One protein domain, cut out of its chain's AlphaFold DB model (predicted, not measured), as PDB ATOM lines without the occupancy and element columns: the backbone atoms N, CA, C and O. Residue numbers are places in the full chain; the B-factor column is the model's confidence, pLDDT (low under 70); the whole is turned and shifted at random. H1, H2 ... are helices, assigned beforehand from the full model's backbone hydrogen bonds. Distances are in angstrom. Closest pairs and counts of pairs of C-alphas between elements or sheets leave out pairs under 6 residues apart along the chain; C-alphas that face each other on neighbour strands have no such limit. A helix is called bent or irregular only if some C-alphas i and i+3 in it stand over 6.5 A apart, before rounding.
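What this domain is: This is residues 4 to 12 and 29 to 81 of the 83 residues of an uncharacterized protein of Plasmodium yoelii 17X (UniProt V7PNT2). Look for one long helix, H3, with H1 packed side by side on its residues 53 to 61 and little H2 on residues 51 to 56. Past H3's last residue the chain turns into H4, and residues 67 to 73 and 75 to 81 stick out. The printed part has 62 residues, is all helix (H1, H2, H3, H4), and is loose, with radius of gyration of the C-alphas 13.6 A and spans of 39 by 23 by 15 A.

Where its parts are: Find C-alpha 4 at (167.599, 161.121, 231.338), where H1 begins, residues 4 to 12. H2 is residues 34 to 37. H3, residues 46 to 66, runs 29.1 A; it is neither bent nor irregular, but only just: C-alphas 61 and 64 are 6.2 A apart. H4, residues 71 to 79, ends at C-alpha 79, (168.358, 141.669, 214.456).

How they stand to each other: H1 touches H3, opposite ways at a shallow tilt of 24 degrees; their closest C-alphas, of Met 5 and Thr 61, are 6.8 A apart. H2 touches H3, closest at C-alphas 37 and 52, 4.6 A. H4 is close to H3 but not clearly touching, closest at C-alphas 66 and 74, 7.6 A. H1 and H2 are each apart from H4, and from each other. Every O i to N i+4 pair is within hydrogen-bond range in H1 and H4, 15 of 17 in H3; H2 is too short for one.

The domain as a whole: The C-alphas farthest apart, of Asn 44 and Glu 72, are 39.0 A apart. Residues 13 to 28 are not printed; C-alphas 12 and 29 are 10.8 A apart across the cut. Of the links printed whole, H3 to H4 is tight and H2 to H3 short. Residues 63 to 81 have pLDDT under 70.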
ATOM      1  N   LYS A   4     166.266 161.662 231.016       79.00
ATOM      2  CA  LYS A   4     167.599 161.121 231.338       79.00
ATOM      3  C   LYS A   4     168.575 161.277 230.170       79.00
ATOM      4  O   LYS A   4     169.744 161.587 230.380       79.00
ATOM      5  N   MET A   5     168.098 161.093 228.935       79.44
ATOM      6  CA  MET A   5     168.922 161.288 227.736       79.44
ATOM      7  C   MET A   5     169.269 162.759 227.553       79.44
ATOM      8  O   MET A   5     170.434 163.084 227.347       79.44
ATOM      9  N   CYS A   6     168.288 163.653 227.704       85.62
ATOM     10  CA  CYS A   6     168.533 165.094 227.653       85.62
ATOM     11  C   CYS A   6     169.576 165.530 228.691       85.62
ATOM     12  O   CYS A   6     170.449 166.334 228.372       85.62
ATOM     13  N   GLY A   7     169.524 164.962 229.903       88.62
ATOM     14  CA  GLY A   7     170.518 165.204 230.950       88.62
ATOM     15  C   GLY A   7     171.932 164.818 230.517       88.62
ATOM     16  O   GLY A   7     172.836 165.639 230.601       88.62
ATOM     17  N   ARG A   8     172.120 163.618 229.955       88.94
ATOM     18  CA  ARG A   8     173.435 163.133 229.485       88.94
ATOM     19  C   ARG A   8     174.028 163.985 228.369       88.94
ATOM     20  O   ARG A   8     175.212 164.307 228.409       88.94
ATOM     21  N   PHE A   9     173.204 164.381 227.399       90.06
ATOM     22  CA  PHE A   9     173.622 165.308 226.345       90.06
ATOM     23  C   PHE A   9     173.984 166.685 226.912       90.06
ATOM     24  O   PHE A   9     174.973 167.279 226.488       90.06
ATOM     25  N   SER A  10     173.216 167.173 227.889       90.31
ATOM     26  CA  SER A  10     173.503 168.446 228.561       90.31
ATOM     27  C   SER A  10     174.829 168.386 229.319       90.31
ATOM     28  O   SER A  10     175.623 169.312 229.194       90.31
ATOM     29  N   THR A  11     175.106 167.285 230.026       91.06
ATOM     30  CA  THR A  11     176.399 167.040 230.679       91.06
ATOM     31  C   THR A  11     177.530 167.041 229.662       91.06
ATOM     32  O   THR A  11     178.465 167.812 229.827       91.06
ATOM     33  N   LEU A  12     177.433 166.253 228.584       92.38
ATOM     34  CA  LEU A  12     178.483 166.190 227.563       92.38
ATOM     35  C   LEU A  12     178.798 167.573 226.981       92.38
ATOM     36  O   LEU A  12     179.965 167.902 226.800       92.38
ATOM     37  N   GLN A  29     188.491 165.137 228.935       90.31
ATOM     38  CA  GLN A  29     188.840 163.893 229.623       90.31
ATOM     39  C   GLN A  29     188.252 163.766 231.033       90.31
ATOM     40  O   GLN A  29     188.165 162.650 231.543       90.31
ATOM     41  N   ASN A  30     187.808 164.873 231.637       91.69
ATOM     42  CA  ASN A  30     187.219 164.891 232.975       91.69
ATOM     43  C   ASN A  30     185.722 164.525 232.973       91.69
ATOM     44  O   ASN A  30     185.109 164.460 234.039       91.69
ATOM     45  N   ASN A  31     185.121 164.236 231.809       92.75
ATOM     46  CA  ASN A  31     183.747 163.731 231.716       92.75
ATOM     47  C   ASN A  31     183.663 162.239 232.104       92.75
ATOM     48  O   ASN A  31     183.523 161.353 231.258       92.75
ATOM     49  N   GLY A  32     183.773 161.945 233.399       89.88
ATOM     50  CA  GLY A  32     183.631 160.591 233.938       89.88
ATOM     51  C   GLY A  32     184.647 159.602 233.352       89.88
ATOM     52  O   GLY A  32     185.856 159.794 233.458       89.88
ATOM     53  N   ASN A  33     184.155 158.521 232.742       91.69
ATOM     54  CA  ASN A  33     184.959 157.486 232.088       91.69
ATOM     55  C   ASN A  33     185.182 157.735 230.584       91.69
ATOM     56  O   ASN A  33     185.672 156.834 229.906       91.69
ATOM     57  N   ILE A  34     184.865 158.924 230.046       94.69
ATOM     58  CA  ILE A  34     184.966 159.191 228.600       94.69
ATOM     59  C   ILE A  34     186.371 158.921 228.039       94.69
ATOM     60  O   ILE A  34     186.514 158.480 226.900       94.69
ATOM     61  N   LYS A  35     187.415 159.124 228.857       94.69
ATOM     62  CA  LYS A  35     188.811 158.883 228.472       94.69
ATOM     63  C   LYS A  35     189.087 157.429 228.086       94.69
ATOM     64  O   LYS A  35     189.996 157.175 227.306       94.69
ATOM     65  N   ASN A  36     188.288 156.479 228.576       94.62
ATOM     66  CA  ASN A  36     188.442 155.060 228.257       94.62
ATOM     67  C   ASN A  36     188.073 154.746 226.799       94.62
ATOM     68  O   ASN A  36     188.465 153.702 226.290       94.62
ATOM     69  N   TYR A  37     187.352 155.648 226.126       94.25
ATOM     70  CA  TYR A  37     186.998 155.530 224.711       94.25
ATOM     71  C   TYR A  37     187.963 156.297 223.793       94.25
ATOM     72  O   TYR A  37     187.763 156.317 222.581       94.25
ATOM     73  N   CYS A  38     189.003 156.926 224.353       94.06
ATOM     74  CA  CYS A  38     190.038 157.617 223.591       94.06
ATOM     75  C   CYS A  38     191.187 156.660 223.216       94.06
ATOM     76  O   CYS A  38     191.582 155.825 224.041       94.06
ATOM     77  N   PRO A  39     191.824 156.827 222.043       91.56
ATOM     78  CA  PRO A  39     193.072 156.136 221.720       91.56
ATOM     79  C   PRO A  39     194.153 156.448 222.760       91.56
ATOM     80  O   PRO A  39     194.384 157.609 223.084       91.56
ATOM     81  N   ASN A  40     194.817 155.430 223.315       91.31
ATOM     82  CA  ASN A  40     195.813 155.597 224.389       91.31
ATOM     83  C   ASN A  40     195.301 156.408 225.599       91.31
ATOM     84  O   ASN A  40     196.083 157.071 226.276       91.31
ATOM     85  N   GLN A  41     193.986 156.394 225.846       89.88
ATOM     86  CA  GLN A  41     193.308 157.229 226.846       89.88
ATOM     87  C   GLN A  41     193.488 158.742 226.634       89.88
ATOM     88  O   GLN A  41     193.226 159.544 227.533       89.88
ATOM     89  N   ASN A  42     193.893 159.144 225.426       88.31
ATOM     90  CA  ASN A  42     194.194 160.517 225.081       88.31
ATOM     91  C   ASN A  42     193.377 160.990 223.869       88.31
ATOM     92  O   ASN A  42     193.520 160.472 222.768       88.31
ATOM     93  N   CYS A  43     192.488 161.964 224.073       93.00
ATOM     94  CA  CYS A  43     191.600 162.487 223.029       93.00
ATOM     95  C   CYS A  43     192.167 163.787 222.443       93.00
ATOM     96  O   CYS A  43     191.666 164.881 222.716       93.00
ATOM     97  N   ASN A  44     193.249 163.664 221.672       90.25
ATOM     98  CA  ASN A  44     194.006 164.815 221.174       90.25
ATOM     99  C   ASN A  44     193.293 165.534 220.030       90.25
ATOM    100  O   ASN A  44     193.267 166.764 219.989       90.25
ATOM    101  N   THR A  45     192.723 164.772 219.097       93.56
ATOM    102  CA  THR A  45     192.054 165.334 217.923       93.56
ATOM    103  C   THR A  45     190.562 165.510 218.175       93.56
ATOM    104  O   THR A  45     189.970 164.851 219.031       93.56
ATOM    105  N   ASP A  46     189.914 166.382 217.405       91.25
ATOM    106  CA  ASP A  46     188.456 166.514 217.480       91.25
ATOM    107  C   ASP A  46     187.743 165.236 217.027       91.25
ATOM    108  O   ASP A  46     186.696 164.900 217.572       91.25
ATOM    109  N   LEU A  47     188.352 164.465 216.118       93.81
ATOM    110  CA  LEU A  47     187.856 163.144 215.736       93.81
ATOM    111  C   LEU A  47     187.873 162.170 216.926       93.81
ATOM    112  O   LEU A  47     186.883 161.476 217.152       93.81
ATOM    113  N   ASP A  48     188.955 162.152 217.713       94.44
ATOM    114  CA  ASP A  48     189.047 161.313 218.917       94.44
ATOM    115  C   ASP A  48     187.970 161.699 219.933       94.44
ATOM    116  O   ASP A  48     187.288 160.830 220.473       94.44
ATOM    117  N   LYS A  49     187.775 163.007 220.155       93.56
ATOM    118  CA  LYS A  49     186.748 163.526 221.070       93.56
ATOM    119  C   LYS A  49     185.342 163.156 220.606       93.56
ATOM    120  O   LYS A  49     184.549 162.684 221.415       93.56
ATOM    121  N   ILE A  50     185.030 163.322 219.320       93.56
ATOM    122  CA  ILE A  50     183.721 162.962 218.753       93.56
ATOM    123  C   ILE A  50     183.475 161.456 218.897       93.56
ATOM    124  O   ILE A  50     182.423 161.058 219.400       93.56
ATOM    125  N   ASN A  51     184.451 160.618 218.537       94.19
ATOM    126  CA  ASN A  51     184.330 159.165 218.664       94.19
ATOM    127  C   ASN A  51     184.128 158.736 220.123       94.19
ATOM    128  O   ASN A  51     183.203 157.978 220.421       94.19
ATOM    129  N   ALA A  52     184.938 159.264 221.044       95.69
ATOM    130  CA  ALA A  52     184.817 158.966 222.466       95.69
ATOM    131  C   ALA A  52     183.479 159.448 223.047       95.69
ATOM    132  O   ALA A  52     182.836 158.718 223.798       95.69
ATOM    133  N   ALA A  53     183.014 160.638 222.661       93.94
ATOM    134  CA  ALA A  53     181.722 161.181 223.069       93.94
ATOM    135  C   ALA A  53     180.546 160.333 222.574       93.94
ATOM    136  O   ALA A  53     179.620 160.067 223.342       93.94
ATOM    137  N   CYS A  54     180.587 159.869 221.322       92.56
ATOM    138  CA  CYS A  54     179.574 158.974 220.772       92.56
ATOM    139  C   CYS A  54     179.536 157.632 221.510       92.56
ATOM    140  O   CYS A  54     178.454 157.181 221.885       92.56
ATOM    141  N   LEU A  55     180.695 157.010 221.753       93.44
ATOM    142  CA  LEU A  55     180.786 155.736 222.474       93.44
ATOM    143  C   LEU A  55     180.338 155.870 223.933       93.44
ATOM    144  O   LEU A  55     179.558 155.047 224.411       93.44
ATOM    145  N   TRP A  56     180.749 156.941 224.611       93.12
ATOM    146  CA  TRP A  56     180.307 157.246 225.970       93.12
ATOM    147  C   TRP A  56     178.791 157.459 226.030       93.12
ATOM    148  O   TRP A  56     178.108 156.843 226.845       93.12
ATOM    149  N   LEU A  57     178.222 158.265 225.125       90.31
ATOM    150  CA  LEU A  57     176.772 158.451 225.044       90.31
ATOM    151  C   LEU A  57     176.047 157.138 224.760       90.31
ATOM    152  O   LEU A  57     174.985 156.917 225.339       90.31
ATOM    153  N   LEU A  58     176.595 156.279 223.899       87.44
ATOM    154  CA  LEU A  58     176.028 154.970 223.586       87.44
ATOM    155  C   LEU A  58     176.019 154.063 224.816       87.44
ATOM    156  O   LEU A  58     174.991 153.463 225.100       87.44
ATOM    157  N   GLU A  59     177.112 153.998 225.575       85.12
ATOM    158  CA  GLU A  59     177.163 153.247 226.831       85.12
ATOM    159  C   GLU A  59     176.118 153.782 227.808       85.12
ATOM    160  O   GLU A  59     175.275 153.035 228.305       85.12
ATOM    161  N   GLN A  60     176.103 155.098 228.019       81.69
ATOM    162  CA  GLN A  60     175.146 155.710 228.920       81.69
ATOM    163  C   GLN A  60     173.712 155.387 228.480       81.69
ATOM    164  O   GLN A  60     172.888 154.994 229.303       81.69
ATOM    165  N   THR A  61     173.417 155.504 227.188       76.75
ATOM    166  CA  THR A  61     172.091 155.344 226.573       76.75
ATOM    167  C   THR A  61     171.643 153.894 226.481       76.75
ATOM    168  O   THR A  61     170.471 153.625 226.702       76.75
ATOM    169  N   ILE A  62     172.524 152.962 226.156       72.12
ATOM    170  CA  ILE A  62     172.151 151.575 225.903       72.12
ATOM    171  C   ILE A  62     172.450 150.728 227.136       72.12
ATOM    172  O   ILE A  62     171.527 150.117 227.647       72.12
ATOM    173  N   VAL A  63     173.665 150.733 227.690       59.62
ATOM    174  CA  VAL A  63     174.052 149.824 228.791       59.62
ATOM    175  C   VAL A  63     173.223 150.059 230.056       59.62
ATOM    176  O   VAL A  63     172.719 149.103 230.638       59.62
ATOM    177  N   ASN A  64     172.960 151.317 230.417       56.00
ATOM    178  CA  ASN A  64     172.112 151.625 231.578       56.00
ATOM    179  C   ASN A  64     170.610 151.384 231.345       56.00
ATOM    180  O   ASN A  64     169.843 151.460 232.295       56.00
ATOM    181  N   ASN A  65     170.168 151.187 230.098       56.97
ATOM    182  CA  ASN A  65     168.808 150.722 229.808       56.97
ATOM    183  C   ASN A  65     168.789 149.203 229.558       56.97
ATOM    184  O   ASN A  65     167.750 148.585 229.728       56.97
ATOM    185  N   ILE A  66     169.920 148.578 229.196       57.69
ATOM    186  CA  ILE A  66     170.069 147.125 229.043       57.69
ATOM    187  C   ILE A  66     169.945 146.415 230.383       57.69
ATOM    188  O   ILE A  66     169.353 145.346 230.431       57.69
ATOM    189  N   SER A  67     170.443 146.997 231.475       53.88
ATOM    190  CA  SER A  67     170.178 146.461 232.816       53.88
ATOM    191  C   SER A  67     168.677 146.308 233.104       53.88
ATOM    192  O   SER A  67     168.299 145.431 233.875       53.88
ATOM    193  N   ASP A  68     167.836 147.104 232.433       55.78
ATOM    194  CA  ASP A  68     166.374 147.051 232.517       55.78
ATOM    195  C   ASP A  68     165.731 146.235 231.367       55.78
ATOM    196  O   ASP A  68     164.523 145.989 231.383       55.78
ATOM    197  N   LEU A  69     166.502 145.797 230.361       57.16
ATOM    198  CA  LEU A  69     166.015 145.057 229.192       57.16
ATOM    199  C   LEU A  69     166.423 143.587 229.283       57.16
ATOM    200  O   LEU A  69     167.600 143.234 229.288       57.16
ATOM    201  N   SER A  70     165.433 142.698 229.270       63.22
ATOM    202  CA  SER A  70     165.696 141.266 229.156       63.22
ATOM    203  C   SER A  70     166.461 140.946 227.862       63.22
ATOM    204  O   SER A  70     166.286 141.598 226.830       63.22
ATOM    205  N   ASN A  71     167.280 139.889 227.898       60.12
ATOM    206  CA  ASN A  71     168.082 139.396 226.767       60.12
ATOM    207  C   ASN A  71     167.281 139.185 225.461       60.12
ATOM    208  O   ASN A  71     167.855 139.156 224.375       60.12
ATOM    209  N   GLU A  72     165.957 139.053 225.547       65.62
ATOM    210  CA  GLU A  72     165.032 138.962 224.412       65.62
ATOM    211  C   GLU A  72     164.902 140.291 223.643       65.62
ATOM    212  O   GLU A  72     164.913 140.305 222.412       65.62
ATOM    213  N   GLN A  73     164.857 141.426 224.350       64.94
ATOM    214  CA  GLN A  73     164.752 142.759 223.740       64.94
ATOM    215  C   GLN A  73     166.046 143.147 223.009       64.94
ATOM    216  O   GLN A  73     166.016 143.743 221.931       64.94
ATOM    217  N   LEU A  74     167.191 142.723 223.550       65.25
ATOM    218  CA  LEU A  74     168.505 142.881 222.924       65.25
ATOM    219  C   LEU A  74     168.614 142.156 221.578       65.25
ATOM    220  O   LEU A  74     169.104 142.729 220.604       65.25
ATOM    221  N   LYS A  75     168.121 140.912 221.501       57.47
ATOM    222  CA  LYS A  75     168.141 140.116 220.262       57.47
ATOM    223  C   LYS A  75     167.328 140.775 219.149       57.47
ATOM    224  O   LYS A  75     167.742 140.729 217.995       57.47
ATOM    225  N   LEU A  76     166.202 141.411 219.474       61.59
ATOM    226  CA  LEU A  76     165.376 142.127 218.494       61.59
ATOM    227  C   LEU A  76     166.053 143.406 217.979       61.59
ATOM    228  O   LEU A  76     165.983 143.693 216.783       61.59
ATOM    229  N   TYR A  77     166.745 144.147 218.848       57.78
ATOM    230  CA  TYR A  77     167.447 145.378 218.466       57.78
ATOM    231  C   TYR A  77     168.679 145.109 217.585       57.78
ATOM    232  O   TYR A  77     168.936 145.831 216.626       57.78
ATOM    233  N   VAL A  78     169.423 144.031 217.855       58.78
ATOM    234  CA  VAL A  78     170.537 143.601 216.989       58.78
ATOM    235  C   VAL A  78     170.008 143.086 215.647       58.78
ATOM    236  O   VAL A  78     170.492 143.494 214.594       58.78
ATOM    237  N   LYS A  79     168.948 142.268 215.664       52.19
ATOM    238  CA  LYS A  79     168.358 141.669 214.456       52.19
ATOM    239  C   LYS A  79     167.686 142.684 213.523       52.19
ATOM    240  O   LYS A  79     167.560 142.428 212.332       52.19
ATOM    241  N   THR A  80     167.257 143.834 214.038       45.47
ATOM    242  CA  THR A  80     166.701 144.933 213.224       45.47
ATOM    243  C   THR A  80     167.771 145.784 212.544       45.47
ATOM    244  O   THR A  80     167.438 146.535 211.636       45.47
ATOM    245  N   LYS A  81     169.045 145.646 212.933       45.53
ATOM    246  CA  LYS A  81     170.175 146.358 212.319       45.53
ATOM    247  C   LYS A  81     170.837 145.576 211.169       45.53
ATOM    248  O   LYS A  81     171.638 146.147 210.442       45.53
TER     249      LYS A  81